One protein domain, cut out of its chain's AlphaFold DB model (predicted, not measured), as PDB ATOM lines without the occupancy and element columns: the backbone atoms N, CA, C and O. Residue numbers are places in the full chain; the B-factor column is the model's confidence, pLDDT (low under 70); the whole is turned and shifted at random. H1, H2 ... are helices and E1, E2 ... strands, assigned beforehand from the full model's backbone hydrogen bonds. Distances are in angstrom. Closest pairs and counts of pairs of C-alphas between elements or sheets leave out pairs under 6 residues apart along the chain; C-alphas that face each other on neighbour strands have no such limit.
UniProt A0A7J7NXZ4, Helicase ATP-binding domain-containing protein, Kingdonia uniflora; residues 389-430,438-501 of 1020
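AT A GLANCE: This is residues 389 to 430 and 438 to 501 of the 1020 residues of the protein "Helicase ATP-binding domain-containing protein" of Kingdonia uniflora (UniProt A0A7J7NXZ4). A small three-stranded sheet has the helix H2 packed across one of its faces, and H2 is the core of the domain. H1 packs on H2 and grazes the sheet, while H3 packs on H2 away from the sheet. The printed part has 106 residues, with three named helices and three named strands in the order H1 E1 E2 E3 H2 H3; the sheet's order is E1 - E2 - E3, all antiparallel. The class is mixed, helices and strands, and the whole is compact, with a radius of gyration of the C-alphas of 13.9 A and spans of 40 by 34 by 28 A.

IN THESE COORDINATES: Find C-alpha 391 at (8.543, -53.810, 2.130); from there H1 runs through residues 391 to 401, 15.2 A. Next come E1, residues 408 to 411, 10.0 A, and E2, residues 421 to 426, 16.6 A. After the cut, look for E3 at residues 441 to 444, 10.2 A. H2, residues 456 to 471, begins at C-alpha 456 at (-5.499, -52.943, 4.005) and is 22.5 A long. H3, residues 485 to 501, is 24.9 A long and ends at C-alpha 501 at (16.749, -28.405, -7.912).

HOW THE PARTS SIT: Look first at the hairpin E1 and E2, antiparallel at 154 degrees, where N 408 and O 424 are 2.9 A apart, within hydrogen-bond range. E2 and E3 are antiparallel at 157 degrees, with N 425 and O 442 within range at 2.9 A. The edge strands E1 and E3 are apart. H2 is on the sheet at a height over the sheet of 9.0 A, over E1, E2 and E3; on the local plane it stands at 60.1 degrees to E3, only just across the strands. With H2 on one face, the sheet makes two layers, a helix layer and a strand layer. The closest C-alphas of E2 and H2 are those of Tyr 421 and Gln 460, 6.3 A. H1 is only just on the sheet, with 5 pairs of C-alphas within 10 A, and only grazes it with residues 392 to 399. H1 and H2 touch, closest at the C-alphas of Lys 392 and Asn 461, 5.2 A, the same way at a steep tilt of 51 degrees. H2 and H3 touch, closest at the C-alphas of Met 462 and Tyr 485, 6.5 A, the same way at a steep tilt of 41 degrees. H3 is not on the sheet. Every O i to N i+4 pair is within hydrogen-bond range in H1, against 11 of 12 in H2 and 12 of 13 in H3.

THE WHOLE: The two C-alphas farthest apart, those of Asp 417 and Ser 430, are 41.3 A apart. Residues 431 to 437 are not printed, and C-alphas 430 and 438 are 7.5 A apart across the cut. The links E3 to H2 and H2 to H3 are long. The mean pLDDT of the printed part is 71.7; 37 residues are under 70, among them 473 to 480 and 493 to 501.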
ATOM      1  N   LYS A 389      11.566 -59.041  -1.328       73.25
ATOM      2  CA  LYS A 389      10.709 -59.142  -0.132       73.25
ATOM      3  C   LYS A 389       9.715 -57.986  -0.008       73.25
ATOM      4  O   LYS A 389      10.006 -56.839  -0.336       73.25
ATOM      5  N   ILE A 390       8.553 -58.294   0.568       81.00
ATOM      6  CA  ILE A 390       7.483 -57.332   0.871       81.00
ATOM      7  C   ILE A 390       8.037 -56.210   1.781       81.00
ATOM      8  O   ILE A 390       8.633 -56.519   2.822       81.00
ATOM      9  N   PRO A 391       7.827 -54.913   1.471       82.50
ATOM     10  CA  PRO A 391       8.543 -53.810   2.130       82.50
ATOM     11  C   PRO A 391       8.243 -53.702   3.633       82.50
ATOM     12  O   PRO A 391       9.119 -53.356   4.426       82.50
ATOM     13  N   LYS A 392       7.035 -54.088   4.060       84.38
ATOM     14  CA  LYS A 392       6.645 -54.209   5.474       84.38
ATOM     15  C   LYS A 392       7.518 -55.203   6.255       84.38
ATOM     16  O   LYS A 392       7.849 -54.935   7.411       84.38
ATOM     17  N   ALA A 393       7.924 -56.314   5.636       82.19
ATOM     18  CA  ALA A 393       8.818 -57.297   6.250       82.19
ATOM     19  C   ALA A 393      10.265 -56.780   6.316       82.19
ATOM     20  O   ALA A 393      10.904 -56.894   7.363       82.19
ATOM     21  N   VAL A 394      10.742 -56.134   5.243       79.19
ATOM     22  CA  VAL A 394      12.065 -55.485   5.195       79.19
ATOM     23  C   VAL A 394      12.182 -54.434   6.305       79.19
ATOM     24  O   VAL A 394      13.072 -54.528   7.147       79.19
ATOM     25  N   LEU A 395      11.234 -53.494   6.392       82.81
ATOM     26  CA  LEU A 395      11.216 -52.445   7.418       82.81
ATOM     27  C   LEU A 395      11.206 -53.014   8.846       82.81
ATOM     28  O   LEU A 395      11.926 -52.516   9.713       82.81
ATOM     29  N   HIS A 396      10.440 -54.080   9.094       83.88
ATOM     30  CA  HIS A 396      10.424 -54.762  10.390       83.88
ATOM     31  C   HIS A 396      11.794 -55.376  10.735       83.88
ATOM     32  O   HIS A 396      12.309 -55.158  11.837       83.88
ATOM     33  N   GLN A 397      12.419 -56.086   9.790       79.88
ATOM     34  CA  GLN A 397      13.732 -56.711   9.972       79.88
ATOM     35  C   GLN A 397      14.846 -55.670  10.180       79.88
ATOM     36  O   GLN A 397      15.707 -55.853  11.047       79.88
ATOM     37  N   LEU A 398      14.801 -54.540   9.463       77.62
ATOM     38  CA  LEU A 398      15.742 -53.434   9.658       77.62
ATOM     39  C   LEU A 398      15.603 -52.815  11.053       77.62
ATOM     40  O   LEU A 398      16.605 -52.738  11.771       77.62
ATOM     41  N   CYS A 399      14.388 -52.456  11.482       81.94
ATOM     42  CA  CYS A 399      14.132 -51.945  12.836       81.94
ATOM     43  C   CYS A 399      14.657 -52.905  13.917       81.94
ATOM     44  O   CYS A 399      15.349 -52.467  14.838       81.94
ATOM     45  N   GLN A 400      14.421 -54.213  13.768       79.44
ATOM     46  CA  GLN A 400      14.918 -55.235  14.694       79.44
ATOM     47  C   GLN A 400      16.457 -55.301  14.723       79.44
ATOM     48  O   GLN A 400      17.051 -55.303  15.802       79.44
ATOM     49  N   SER A 401      17.128 -55.272  13.564       73.44
ATOM     50  CA  SER A 401      18.603 -55.291  13.462       73.44
ATOM     51  C   SER A 401      19.289 -54.056  14.079       73.44
ATOM     52  O   SER A 401      20.435 -54.123  14.549       73.44
ATOM     53  N   LEU A 402      18.571 -52.929  14.104       73.69
ATOM     54  CA  LEU A 402      18.968 -51.653  14.703       73.69
ATOM     55  C   LEU A 402      18.549 -51.536  16.182       73.69
ATOM     56  O   LEU A 402      18.931 -50.575  16.850       73.69
ATOM     57  N   GLY A 403      17.812 -52.522  16.706       71.25
ATOM     58  CA  GLY A 403      17.347 -52.579  18.093       71.25
ATOM     59  C   GLY A 403      16.204 -51.614  18.418       71.25
ATOM     60  O   GLY A 403      16.062 -51.224  19.576       71.25
ATOM     61  N   TRP A 404      15.430 -51.173  17.424       81.50
ATOM     62  CA  TRP A 404      14.245 -50.322  17.599       81.50
ATOM     63  C   TRP A 404      13.001 -51.176  17.895       81.50
ATOM     64  O   TRP A 404      13.021 -52.394  17.711       81.50
ATOM     65  N   GLU A 405      11.905 -50.558  18.349       75.94
ATOM     66  CA  GLU A 405      10.626 -51.278  18.407       75.94
ATOM     67  C   GLU A 405      10.105 -51.604  16.999       75.94
ATOM     68  O   GLU A 405      10.382 -50.891  16.030       75.94
ATOM     69  N   ALA A 406       9.305 -52.669  16.901       77.00
ATOM     70  CA  ALA A 406       8.619 -53.035  15.670       77.00
ATOM     71  C   ALA A 406       7.725 -51.878  15.160       77.00
ATOM     72  O   ALA A 406       7.002 -51.279  15.966       77.00
ATOM     73  N   PRO A 407       7.737 -51.563  13.846       84.44
ATOM     74  CA  PRO A 407       6.870 -50.542  13.257       84.44
ATOM     75  C   PRO A 407       5.389 -50.841  13.525       84.44
ATOM     76  O   PRO A 407       4.884 -51.913  13.190       84.44
ATOM     77  N   LYS A 408       4.684 -49.872  14.116       83.06
ATOM     78  CA  LYS A 408       3.248 -49.946  14.421       83.06
ATOM     79  C   LYS A 408       2.461 -49.242  13.316       83.06
ATOM     80  O   LYS A 408       2.715 -48.073  13.036       83.06
ATOM     81  N   PHE A 409       1.526 -49.958  12.696       84.75
ATOM     82  CA  PHE A 409       0.714 -49.489  11.569       84.75
ATOM     83  C   PHE A 409      -0.684 -49.110  12.068       84.75
ATOM     84  O   PHE A 409      -1.490 -49.983  12.388       84.75
ATOM     85  N   ASN A 410      -0.978 -47.814  12.136       80.62
ATOM     86  CA  ASN A 410      -2.243 -47.294  12.655       80.62
ATOM     87  C   ASN A 410      -3.132 -46.820  11.496       80.62
ATOM     88  O   ASN A 410      -2.680 -46.027  10.669       80.62
ATOM     89  N   ARG A 411      -4.392 -47.276  11.425       78.12
ATOM     90  CA  ARG A 411      -5.356 -46.790  10.419       78.12
ATOM     91  C   ARG A 411      -5.823 -45.378  10.782       78.12
ATOM     92  O   ARG A 411      -6.203 -45.133  11.926       78.12
ATOM     93  N   VAL A 412      -5.850 -44.474   9.806       76.88
ATOM     94  CA  VAL A 412      -6.360 -43.107   9.974       76.88
ATOM     95  C   VAL A 412      -7.896 -43.115   9.907       76.88
ATOM     96  O   VAL A 412      -8.452 -43.603   8.920       76.88
ATOM     97  N   PRO A 413      -8.616 -42.590  10.916       60.06
ATOM     98  CA  PRO A 413     -10.076 -42.540  10.900       60.06
ATOM     99  C   PRO A 413     -10.584 -41.338  10.080       60.06
ATOM    100  O   PRO A 413     -10.880 -40.280  10.629       60.06
ATOM    101  N   GLY A 414     -10.711 -41.502   8.759       58.84
ATOM    102  CA  GLY A 414     -11.244 -40.470   7.861       58.84
ATOM    103  C   GLY A 414     -11.798 -41.040   6.553       58.84
ATOM    104  O   GLY A 414     -11.084 -41.721   5.825       58.84
ATOM    105  N   THR A 415     -13.061 -40.720   6.243       51.88
ATOM    106  CA  THR A 415     -13.885 -41.302   5.153       51.88
ATOM    107  C   THR A 415     -14.139 -42.817   5.279       51.88
ATOM    108  O   THR A 415     -13.414 -43.535   5.963       51.88
ATOM    109  N   LYS A 416     -15.250 -43.309   4.709       57.94
ATOM    110  CA  LYS A 416     -15.753 -44.670   4.992       57.94
ATOM    111  C   LYS A 416     -15.219 -45.785   4.087       57.94
ATOM    112  O   LYS A 416     -15.403 -46.938   4.454       57.94
ATOM    113  N   ASP A 417     -14.548 -45.451   2.984       54.91
ATOM    114  CA  ASP A 417     -14.232 -46.402   1.899       54.91
ATOM    115  C   ASP A 417     -12.786 -46.275   1.366       54.91
ATOM    116  O   ASP A 417     -12.501 -46.518   0.198       54.91
ATOM    117  N   ARG A 418     -11.840 -45.856   2.223       63.47
ATOM    118  CA  ARG A 418     -10.396 -45.827   1.914       63.47
ATOM    119  C   ARG A 418      -9.562 -46.429   3.053       63.47
ATOM    120  O   ARG A 418      -9.930 -46.333   4.231       63.47
ATOM    121  N   PHE A 419      -8.430 -47.050   2.720       70.62
ATOM    122  CA  PHE A 419      -7.509 -47.688   3.672       70.62
ATOM    123  C   PHE A 419      -6.250 -46.838   3.915       70.62
ATOM    124  O   PHE A 419      -5.157 -47.210   3.513       70.62
ATOM    125  N   ASN A 420      -6.375 -45.708   4.615       74.81
ATOM    126  CA  ASN A 420      -5.222 -44.842   4.897       74.81
ATOM    127  C   ASN A 420      -4.513 -45.270   6.198       74.81
ATOM    128  O   ASN A 420      -5.168 -45.492   7.222       74.81
ATOM    129  N   TYR A 421      -3.178 -45.357   6.176       80.62
ATOM    130  CA  TYR A 421      -2.344 -45.801   7.302       80.62
ATOM    131  C   TYR A 421      -1.202 -44.820   7.617       80.62
ATOM    132  O   TYR A 421      -0.680 -44.141   6.737       80.62
ATOM    133  N   ILE A 422      -0.798 -44.789   8.890       78.81
ATOM    134  CA  ILE A 422       0.378 -44.080   9.414       78.81
ATOM    135  C   ILE A 422       1.296 -45.111  10.072       78.81
ATOM    136  O   ILE A 422       0.833 -45.945  10.858       78.81
ATOM    137  N   ILE A 423       2.598 -45.032   9.800       83.88
ATOM    138  CA  ILE A 423       3.611 -45.837  10.494       83.88
ATOM    139  C   ILE A 423       4.161 -45.055  11.681       83.88
ATOM    140  O   ILE A 423       4.427 -43.859  11.593       83.88
ATOM    141  N   SER A 424       4.335 -45.742  12.808       81.00
ATOM    142  CA  SER A 424       4.935 -45.216  14.034       81.00
ATOM    143  C   SER A 424       6.086 -46.123  14.479       81.00
ATOM    144  O   SER A 424       5.870 -47.294  14.793       81.00
ATOM    145  N   ILE A 425       7.310 -45.591  14.508       82.69
ATOM    146  CA  ILE A 425       8.540 -46.311  14.880       82.69
ATOM    147  C   ILE A 425       9.159 -45.635  16.101       82.69
ATOM    148  O   ILE A 425       9.542 -44.464  16.041       82.69
ATOM    149  N   LEU A 426       9.284 -46.370  17.209       77.56
ATOM    150  CA  LEU A 426       9.965 -45.885  18.408       77.56
ATOM    151  C   LEU A 426      11.428 -46.338  18.397       77.56
ATOM    152  O   LEU A 426      11.733 -47.528  18.514       77.56
ATOM    153  N   ARG A 427      12.351 -45.378  18.281       77.06
ATOM    154  CA  ARG A 427      13.784 -45.648  18.443       77.06
ATOM    155  C   ARG A 427      14.075 -45.894  19.924       77.06
ATOM    156  O   ARG A 427      13.644 -45.124  20.778       77.06
ATOM    157  N   THR A 428      14.825 -46.943  20.244       63.66
ATOM    158  CA  THR A 428      15.249 -47.206  21.627       63.66
ATOM    159  C   THR A 428      16.380 -46.263  22.051       63.66
ATOM    160  O   THR A 428      17.077 -45.663  21.229       63.66
ATOM    161  N   SER A 429      16.553 -46.082  23.363       58.94
ATOM    162  CA  SER A 429      17.553 -45.167  23.928       58.94
ATOM    163  C   SER A 429      18.935 -45.817  24.018       58.94
ATOM    164  O   SER A 429      19.160 -46.697  24.851       58.94
ATOM    165  N   SER A 430      19.874 -45.366  23.183       51.16
ATOM    166  CA  SER A 430      21.226 -45.925  23.095       51.16
ATOM    167  C   SER A 430      22.216 -45.304  24.097       51.16
ATOM    168  O   SER A 430      22.142 -44.122  24.448       51.16
ATOM    169  N   ALA A 438      17.705 -40.094  24.813       50.41
ATOM    170  CA  ALA A 438      16.327 -40.507  24.565       50.41
ATOM    171  C   ALA A 438      16.151 -40.814  23.069       50.41
ATOM    172  O   ALA A 438      16.572 -40.027  22.220       50.41
ATOM    173  N   GLY A 439      15.564 -41.969  22.751       57.25
ATOM    174  CA  GLY A 439      15.185 -42.301  21.383       57.25
ATOM    175  C   GLY A 439      13.836 -41.664  21.053       57.25
ATOM    176  O   GLY A 439      12.917 -41.705  21.869       57.25
ATOM    177  N   GLY A 440      13.743 -41.018  19.890       68.88
ATOM    178  CA  GLY A 440      12.519 -40.361  19.439       68.88
ATOM    179  C   GLY A 440      11.508 -41.339  18.837       68.88
ATOM    180  O   GLY A 440      11.885 -42.354  18.245       68.88
ATOM    181  N   LEU A 441      10.228 -40.989  18.951       75.56
ATOM    182  CA  LEU A 441       9.164 -41.547  18.120       75.56
ATOM    183  C   LEU A 441       9.199 -40.854  16.752       75.56
ATOM    184  O   LEU A 441       9.286 -39.629  16.692       75.56
ATOM    185  N   ILE A 442       9.115 -41.627  15.672       75.56
ATOM    186  CA  ILE A 442       8.943 -41.118  14.309       75.56
ATOM    187  C   ILE A 442       7.587 -41.588  13.791       75.56
ATOM    188  O   ILE A 442       7.254 -42.769  13.914       75.56
ATOM    189  N   THR A 443       6.824 -40.667  13.208       77.69
ATOM    190  CA  THR A 443       5.524 -40.922  12.580       77.69
ATOM    191  C   THR A 443       5.546 -40.439  11.136       77.69
ATOM    192  O   THR A 443       5.841 -39.267  10.909       77.69
ATOM    193  N   LEU A 444       5.238 -41.316  10.178       77.56
ATOM    194  CA  LEU A 444       5.237 -41.006   8.742       77.56
ATOM    195  C   LEU A 444       3.935 -41.468   8.073       77.56
ATOM    196  O   LEU A 444       3.344 -42.482   8.455       77.56
ATOM    197  N   GLN A 445       3.513 -40.702   7.070       79.75
ATOM    198  CA  GLN A 445       2.309 -40.889   6.260       79.75
ATOM    199  C   GLN A 445       2.663 -40.596   4.795       79.75
ATOM    200  O   GLN A 445       3.557 -39.791   4.542       79.75
ATOM    201  N   LEU A 446       1.959 -41.222   3.849       77.44
ATOM    202  CA  LEU A 446       2.062 -40.885   2.424       77.44
ATOM    203  C   LEU A 446       1.598 -39.432   2.156       77.44
ATOM    204  O   LEU A 446       0.651 -38.993   2.822       77.44
ATOM    205  N   PRO A 447       2.201 -38.707   1.189       64.62
ATOM    206  CA  PRO A 447       1.797 -37.340   0.846       64.62
ATOM    207  C   PRO A 447       0.385 -37.275   0.244       64.62
ATOM    208  O   PRO A 447      -0.453 -36.497   0.703       64.62
ATOM    209  N   ASP A 448       0.104 -38.139  -0.735       61.00
ATOM    210  CA  ASP A 448      -1.158 -38.152  -1.477       61.00
ATOM    211  C   ASP A 448      -2.270 -38.860  -0.693       61.00
ATOM    212  O   ASP A 448      -2.257 -40.077  -0.510       61.00
ATOM    213  N   GLN A 449      -3.282 -38.106  -0.256       56.59
ATOM    214  CA  GLN A 449      -4.415 -38.656   0.510       56.59
ATOM    215  C   GLN A 449      -5.576 -39.174  -0.366       56.59
ATOM    216  O   GLN A 449      -6.558 -39.706   0.167       56.59
ATOM    217  N   ASP A 450      -5.465 -39.040  -1.692       52.94
ATOM    218  CA  ASP A 450      -6.490 -39.448  -2.662       52.94
ATOM    219  C   ASP A 450      -6.265 -40.812  -3.332       52.94
ATOM    220  O   ASP A 450      -7.179 -41.308  -3.992       52.94
ATOM    221  N   GLN A 451      -5.132 -41.485  -3.098       59.25
ATOM    222  CA  GLN A 451      -4.975 -42.887  -3.506       59.25
ATOM    223  C   GLN A 451      -5.862 -43.807  -2.650       59.25
ATOM    224  O   GLN A 451      -5.721 -43.887  -1.428       59.25
ATOM    225  N   SER A 452      -6.785 -44.522  -3.295       58.31
ATOM    226  CA  SER A 452      -7.625 -45.549  -2.674       58.31
ATOM    227  C   SER A 452      -7.049 -46.944  -2.925       58.31
ATOM    228  O   SER A 452      -7.237 -47.505  -4.002       58.31
ATOM    229  N   PHE A 453      -6.369 -47.509  -1.928       70.31
ATOM    230  CA  PHE A 453      -5.873 -48.889  -1.972       70.31
ATOM    231  C   PHE A 453      -7.015 -49.902  -1.825       70.31
ATOM    232  O   PHE A 453      -7.891 -49.721  -0.978       70.31
ATOM    233  N   GLU A 454      -6.980 -50.989  -2.599       64.44
ATOM    234  CA  GLU A 454      -8.004 -52.047  -2.563       64.44
ATOM    235  C   GLU A 454      -7.880 -52.956  -1.326       64.44
ATOM    236  O   GLU A 454      -8.866 -53.532  -0.866       64.44
ATOM    237  N   SER A 455      -6.676 -53.062  -0.749       78.25
ATOM    238  CA  SER A 455      -6.383 -53.896   0.421       78.25
ATOM    239  C   SER A 455      -5.739 -53.107   1.559       78.25
ATOM    240  O   SER A 455      -4.872 -52.251   1.362       78.25
ATOM    241  N   ALA A 456      -6.108 -53.468   2.789       77.19
ATOM    242  CA  ALA A 456      -5.499 -52.943   4.005       77.19
ATOM    243  C   ALA A 456      -4.018 -53.339   4.159       77.19
ATOM    244  O   ALA A 456      -3.288 -52.668   4.888       77.19
ATOM    245  N   GLU A 457      -3.575 -54.426   3.518       79.19
ATOM    246  CA  GLU A 457      -2.172 -54.861   3.530       79.19
ATOM    247  C   GLU A 457      -1.330 -54.091   2.515       79.19
ATOM    248  O   GLU A 457      -0.217 -53.675   2.831       79.19
ATOM    249  N   ASP A 458      -1.896 -53.828   1.336       80.38
ATOM    250  CA  ASP A 458      -1.254 -53.064   0.269       80.38
ATOM    251  C   ASP A 458      -0.969 -51.616   0.703       80.38
ATOM    252  O   ASP A 458       0.168 -51.146   0.640       80.38
ATOM    253  N   ALA A 459      -1.958 -50.965   1.322       80.56
ATOM    254  CA  ALA A 459      -1.778 -49.659   1.953       80.56
ATOM    255  C   ALA A 459      -0.659 -49.643   3.014       80.56
ATOM    256  O   ALA A 459       0.083 -48.667   3.135       80.56
ATOM    257  N   GLN A 460      -0.508 -50.719   3.794       82.44
ATOM    258  CA  GLN A 460       0.578 -50.828   4.775       82.44
ATOM    259  C   GLN A 460       1.938 -51.030   4.092       82.44
ATOM    260  O   GLN A 460       2.932 -50.469   4.553       82.44
ATOM    261  N   ASN A 461       1.993 -51.783   2.993       87.44
ATOM    262  CA  ASN A 461       3.210 -51.975   2.205       87.44
ATOM    263  C   ASN A 461       3.671 -50.666   1.544       87.44
ATOM    264  O   ASN A 461       4.852 -50.337   1.640       87.44
ATOM    265  N   MET A 462       2.752 -49.879   0.978       80.62
ATOM    266  CA  MET A 462       3.047 -48.564   0.391       80.62
ATOM    267  C   MET A 462       3.628 -47.582   1.415       80.62
ATOM    268  O   MET A 462       4.700 -47.014   1.191       80.62
ATOM    269  N   VAL A 463       2.996 -47.429   2.588       82.19
ATOM    270  CA  VAL A 463       3.539 -46.561   3.654       82.19
ATOM    271  C   VAL A 463       4.880 -47.108   4.179       82.19
ATOM    272  O   VAL A 463       5.745 -46.324   4.574       82.19
ATOM    273  N   ALA A 464       5.102 -48.431   4.156       84.75
ATOM    274  CA  ALA A 464       6.381 -49.035   4.542       84.75
ATOM    275  C   ALA A 464       7.499 -48.761   3.525       84.75
ATOM    276  O   ALA A 464       8.611 -48.449   3.944       84.75
ATOM    277  N   ALA A 465       7.212 -48.820   2.222       82.88
ATOM    278  CA  ALA A 465       8.159 -48.477   1.160       82.88
ATOM    279  C   ALA A 465       8.567 -46.992   1.229       82.88
ATOM    280  O   ALA A 465       9.756 -46.678   1.267       82.88
ATOM    281  N   PHE A 466       7.590 -46.094   1.393       82.69
ATOM    282  CA  PHE A 466       7.820 -44.663   1.635       82.69
ATOM    283  C   PHE A 466       8.646 -44.405   2.911       82.69
ATOM    284  O   PHE A 466       9.578 -43.602   2.931       82.69
ATOM    285  N   THR A 467       8.345 -45.133   3.990       82.50
ATOM    286  CA  THR A 467       9.090 -45.043   5.258       82.50
ATOM    287  C   THR A 467      10.522 -45.567   5.129       82.50
ATOM    288  O   THR A 467      11.417 -45.040   5.787       82.50
ATOM    289  N   LEU A 468      10.769 -46.579   4.291       80.12
ATOM    290  CA  LEU A 468      12.120 -47.053   3.996       80.12
ATOM    291  C   LEU A 468      12.929 -45.971   3.269       80.12
ATOM    292  O   LEU A 468      14.013 -45.640   3.751       80.12
ATOM    293  N   SER A 469      12.406 -45.390   2.181       80.25
ATOM    294  CA  SER A 469      13.142 -44.385   1.388       80.25
ATOM    295  C   SER A 469      13.525 -43.157   2.216       80.25
ATOM    296  O   SER A 469      14.670 -42.714   2.169       80.25
ATOM    297  N   HIS A 470      12.616 -42.679   3.071       77.25
ATOM    298  CA  HIS A 470      12.846 -41.506   3.922       77.25
ATOM    299  C   HIS A 470      13.762 -41.772   5.128       77.25
ATOM    300  O   HIS A 470      14.451 -40.864   5.593       77.25
ATOM    301  N   LEU A 471      13.775 -42.991   5.682       77.88
ATOM    302  CA  LEU A 471      14.622 -43.316   6.840       77.88
ATOM    303  C   LEU A 471      16.021 -43.811   6.461       77.88
ATOM    304  O   LEU A 471      16.920 -43.740   7.306       77.88
ATOM    305  N   PHE A 472      16.200 -44.319   5.240       76.81
ATOM    306  CA  PHE A 472      17.420 -44.996   4.800       76.81
ATOM    307  C   PHE A 472      17.848 -44.633   3.354       76.81
ATOM    308  O   PHE A 472      18.151 -45.540   2.583       76.81
ATOM    309  N   PRO A 473      17.955 -43.341   2.974       65.44
ATOM    310  CA  PRO A 473      18.273 -42.935   1.595       65.44
ATOM    311  C   PRO A 473      19.677 -43.345   1.098       65.44
ATOM    312  O   PRO A 473      19.944 -43.274  -0.093       65.44
ATOM    313  N   GLU A 474      20.580 -43.805   1.976       56.41
ATOM    314  CA  GLU A 474      21.894 -44.378   1.605       56.41
ATOM    315  C   GLU A 474      21.832 -45.865   1.161       56.41
ATOM    316  O   GLU A 474      22.873 -46.525   1.026       56.41
ATOM    317  N   LEU A 475      20.628 -46.426   0.999       64.56
ATOM    318  CA  LEU A 475      20.374 -47.810   0.588       64.56
ATOM    319  C   LEU A 475      19.480 -47.858  -0.658       64.56
ATOM    320  O   LEU A 475      18.434 -47.217  -0.700       64.56
ATOM    321  N   HIS A 476      19.869 -48.696  -1.623       65.44
ATOM    322  CA  HIS A 476      19.069 -49.032  -2.803       65.44
ATOM    323  C   HIS A 476      17.889 -49.928  -2.399       65.44
ATOM    324  O   HIS A 476      17.988 -51.155  -2.351       65.44
ATOM    325  N   ILE A 477      16.797 -49.291  -1.981       67.31
ATOM    326  CA  ILE A 477      15.568 -49.934  -1.492       67.31
ATOM    327  C   ILE A 477      14.718 -50.456  -2.655       67.31
ATOM    328  O   ILE A 477      14.056 -51.482  -2.515       67.31
ATOM    329  N   ASP A 478      14.810 -49.796  -3.804       62.94
ATOM    330  CA  ASP A 478      14.355 -50.228  -5.125       62.94
ATOM    331  C   ASP A 478      14.776 -51.676  -5.454       62.94
ATOM    332  O   ASP A 478      13.936 -52.489  -5.837       62.94
ATOM    333  N   LEU A 479      16.036 -52.047  -5.192       62.66
ATOM    334  CA  LEU A 479      16.551 -53.409  -5.412       62.66
ATOM    335  C   LEU A 479      16.124 -54.428  -4.336       62.66
ATOM    336  O   LEU A 479      16.207 -55.636  -4.561       62.66
ATOM    337  N   LEU A 480      15.687 -53.973  -3.157       65.00
ATOM    338  CA  LEU A 480      15.354 -54.835  -2.009       65.00
ATOM    339  C   LEU A 480      13.874 -55.245  -1.954       65.00
ATOM    340  O   LEU A 480      13.515 -56.152  -1.194       65.00
ATOM    341  N   VAL A 481      13.019 -54.568  -2.720       76.12
ATOM    342  CA  VAL A 481      11.561 -54.598  -2.579       76.12
ATOM    343  C   VAL A 481      10.889 -55.153  -3.845       76.12
ATOM    344  O   VAL A 481      11.396 -55.031  -4.957       76.12
ATOM    345  N   THR A 482       9.753 -55.832  -3.676       76.50
ATOM    346  CA  THR A 482       8.943 -56.379  -4.779       76.50
ATOM    347  C   THR A 482       8.188 -55.278  -5.545       76.50
ATOM    348  O   THR A 482       7.683 -54.337  -4.930       76.50
ATOM    349  N   GLU A 483       8.019 -55.428  -6.866       68.56
ATOM    350  CA  GLU A 483       7.040 -54.634  -7.632       68.56
ATOM    351  C   GLU A 483       5.614 -54.829  -7.068       68.56
ATOM    352  O   GLU A 483       5.309 -55.917  -6.567       68.56
ATOM    353  N   PRO A 484       4.722 -53.817  -7.134       70.25
ATOM    354  CA  PRO A 484       4.906 -52.496  -7.753       70.25
ATOM    355  C   PRO A 484       5.618 -51.465  -6.854       70.25
ATOM    356  O   PRO A 484       5.808 -50.316  -7.246       70.25
ATOM    357  N   TYR A 485       5.977 -51.829  -5.618       79.81
ATOM    358  CA  TYR A 485       6.431 -50.868  -4.607       79.81
ATOM    359  C   TYR A 485       7.798 -50.242  -4.928       79.81
ATOM    360  O   TYR A 485       8.038 -49.091  -4.564       79.81
ATOM    361  N   SER A 486       8.679 -50.970  -5.619       74.88
ATOM    362  CA  SER A 486       9.969 -50.470  -6.113       74.88
ATOM    363  C   SER A 486       9.798 -49.318  -7.112       74.88
ATOM    364  O   SER A 486      10.422 -48.274  -6.926       74.88
ATOM    365  N   SER A 487       8.875 -49.434  -8.073       77.50
ATOM    366  CA  SER A 487       8.532 -48.344  -9.005       77.50
ATOM    367  C   SER A 487       8.084 -47.055  -8.291       77.50
ATOM    368  O   SER A 487       8.462 -45.955  -8.694       77.50
ATOM    369  N   PHE A 488       7.326 -47.160  -7.191       76.50
ATOM    370  CA  PHE A 488       6.929 -45.990  -6.395       76.50
ATOM    371  C   PHE A 488       8.090 -45.369  -5.602       76.50
ATOM    372  O   PHE A 488       8.146 -44.148  -5.469       76.50
ATOM    373  N   VAL A 489       9.034 -46.178  -5.102       74.50
ATOM    374  CA  VAL A 489      10.234 -45.677  -4.403       74.50
ATOM    375  C   VAL A 489      11.098 -44.820  -5.327       74.50
ATOM    376  O   VAL A 489      11.496 -43.732  -4.913       74.50
ATOM    377  N   ILE A 490      11.312 -45.265  -6.570       73.62
ATOM    378  CA  ILE A 490      12.061 -44.515  -7.591       73.62
ATOM    379  C   ILE A 490      11.379 -43.163  -7.856       73.62
ATOM    380  O   ILE A 490      12.005 -42.117  -7.694       73.62
ATOM    381  N   LYS A 491      10.067 -43.166  -8.129       77.00
ATOM    382  CA  LYS A 491       9.292 -41.941  -8.391       77.00
ATOM    383  C   LYS A 491       9.370 -40.918  -7.249       77.00
ATOM    384  O   LYS A 491       9.529 -39.726  -7.498       77.00
ATOM    385  N   TRP A 492       9.319 -41.360  -5.989       77.50
ATOM    386  CA  TRP A 492       9.485 -40.451  -4.846       77.50
ATOM    387  C   TRP A 492      10.917 -39.919  -4.697       77.50
ATOM    388  O   TRP A 492      11.089 -38.796  -4.232       77.50
ATOM    389  N   GLN A 493      11.942 -40.682  -5.090       66.56
ATOM    390  CA  GLN A 493      13.334 -40.209  -5.114       66.56
ATOM    391  C   GLN A 493      13.564 -39.176  -6.232       66.56
ATOM    392  O   GLN A 493      14.297 -38.206  -6.023       66.56
ATOM    393  N   GLU A 494      12.899 -39.327  -7.378       64.19
ATOM    394  CA  GLU A 494      12.876 -38.336  -8.463       64.19
ATOM    395  C   GLU A 494      12.172 -37.037  -8.025       64.19
ATOM    396  O   GLU A 494      12.724 -35.948  -8.180       64.19
ATOM    397  N   GLU A 495      11.004 -37.130  -7.384       57.34
ATOM    398  CA  GLU A 495      10.241 -35.974  -6.876       57.34
ATOM    399  C   GLU A 495      10.973 -35.222  -5.745       57.34
ATOM    400  O   GLU A 495      11.026 -33.985  -5.736       57.34
ATOM    401  N   GLU A 496      11.627 -35.946  -4.828       55.25
ATOM    402  CA  GLU A 496      12.544 -35.364  -3.836       55.25
ATOM    403  C   GLU A 496      13.805 -34.750  -4.470       55.25
ATOM    404  O   GLU A 496      14.480 -33.957  -3.809       55.25
ATOM    405  N   SER A 497      14.165 -35.112  -5.702       48.59
ATOM    406  CA  SER A 497      15.317 -34.537  -6.407       48.59
ATOM    407  C   SER A 497      14.930 -33.260  -7.151       48.59
ATOM    408  O   SER A 497      15.605 -32.243  -6.999       48.59
ATOM    409  N   LEU A 498      13.803 -33.267  -7.869       43.97
ATOM    410  CA  LEU A 498      13.272 -32.105  -8.596       43.97
ATOM    411  C   LEU A 498      13.008 -30.911  -7.665       43.97
ATOM    412  O   LEU A 498      13.466 -29.800  -7.931       43.97
ATOM    413  N   THR A 499      12.365 -31.149  -6.520       43.38
ATOM    414  CA  THR A 499      12.085 -30.099  -5.519       43.38
ATOM    415  C   THR A 499      13.351 -29.483  -4.909       43.38
ATOM    416  O   THR A 499      13.348 -28.308  -4.552       43.38
ATOM    417  N   LYS A 500      14.464 -30.227  -4.842       42.59
ATOM    418  CA  LYS A 500      15.772 -29.705  -4.400       42.59
ATOM    419  C   LYS A 500      16.552 -28.988  -5.511       42.59
ATOM    420  O   LYS A 500      17.548 -28.330  -5.212       42.59
ATOM    421  N   VAL A 501      16.129 -29.100  -6.773       44.34
ATOM    422  CA  VAL A 501      16.749 -28.405  -7.912       44.34
ATOM    423  C   VAL A 501      16.194 -26.988  -8.066       44.34
ATOM    424  O   VAL A 501      16.990 -26.067  -8.227       44.34
TER     425      VAL A 501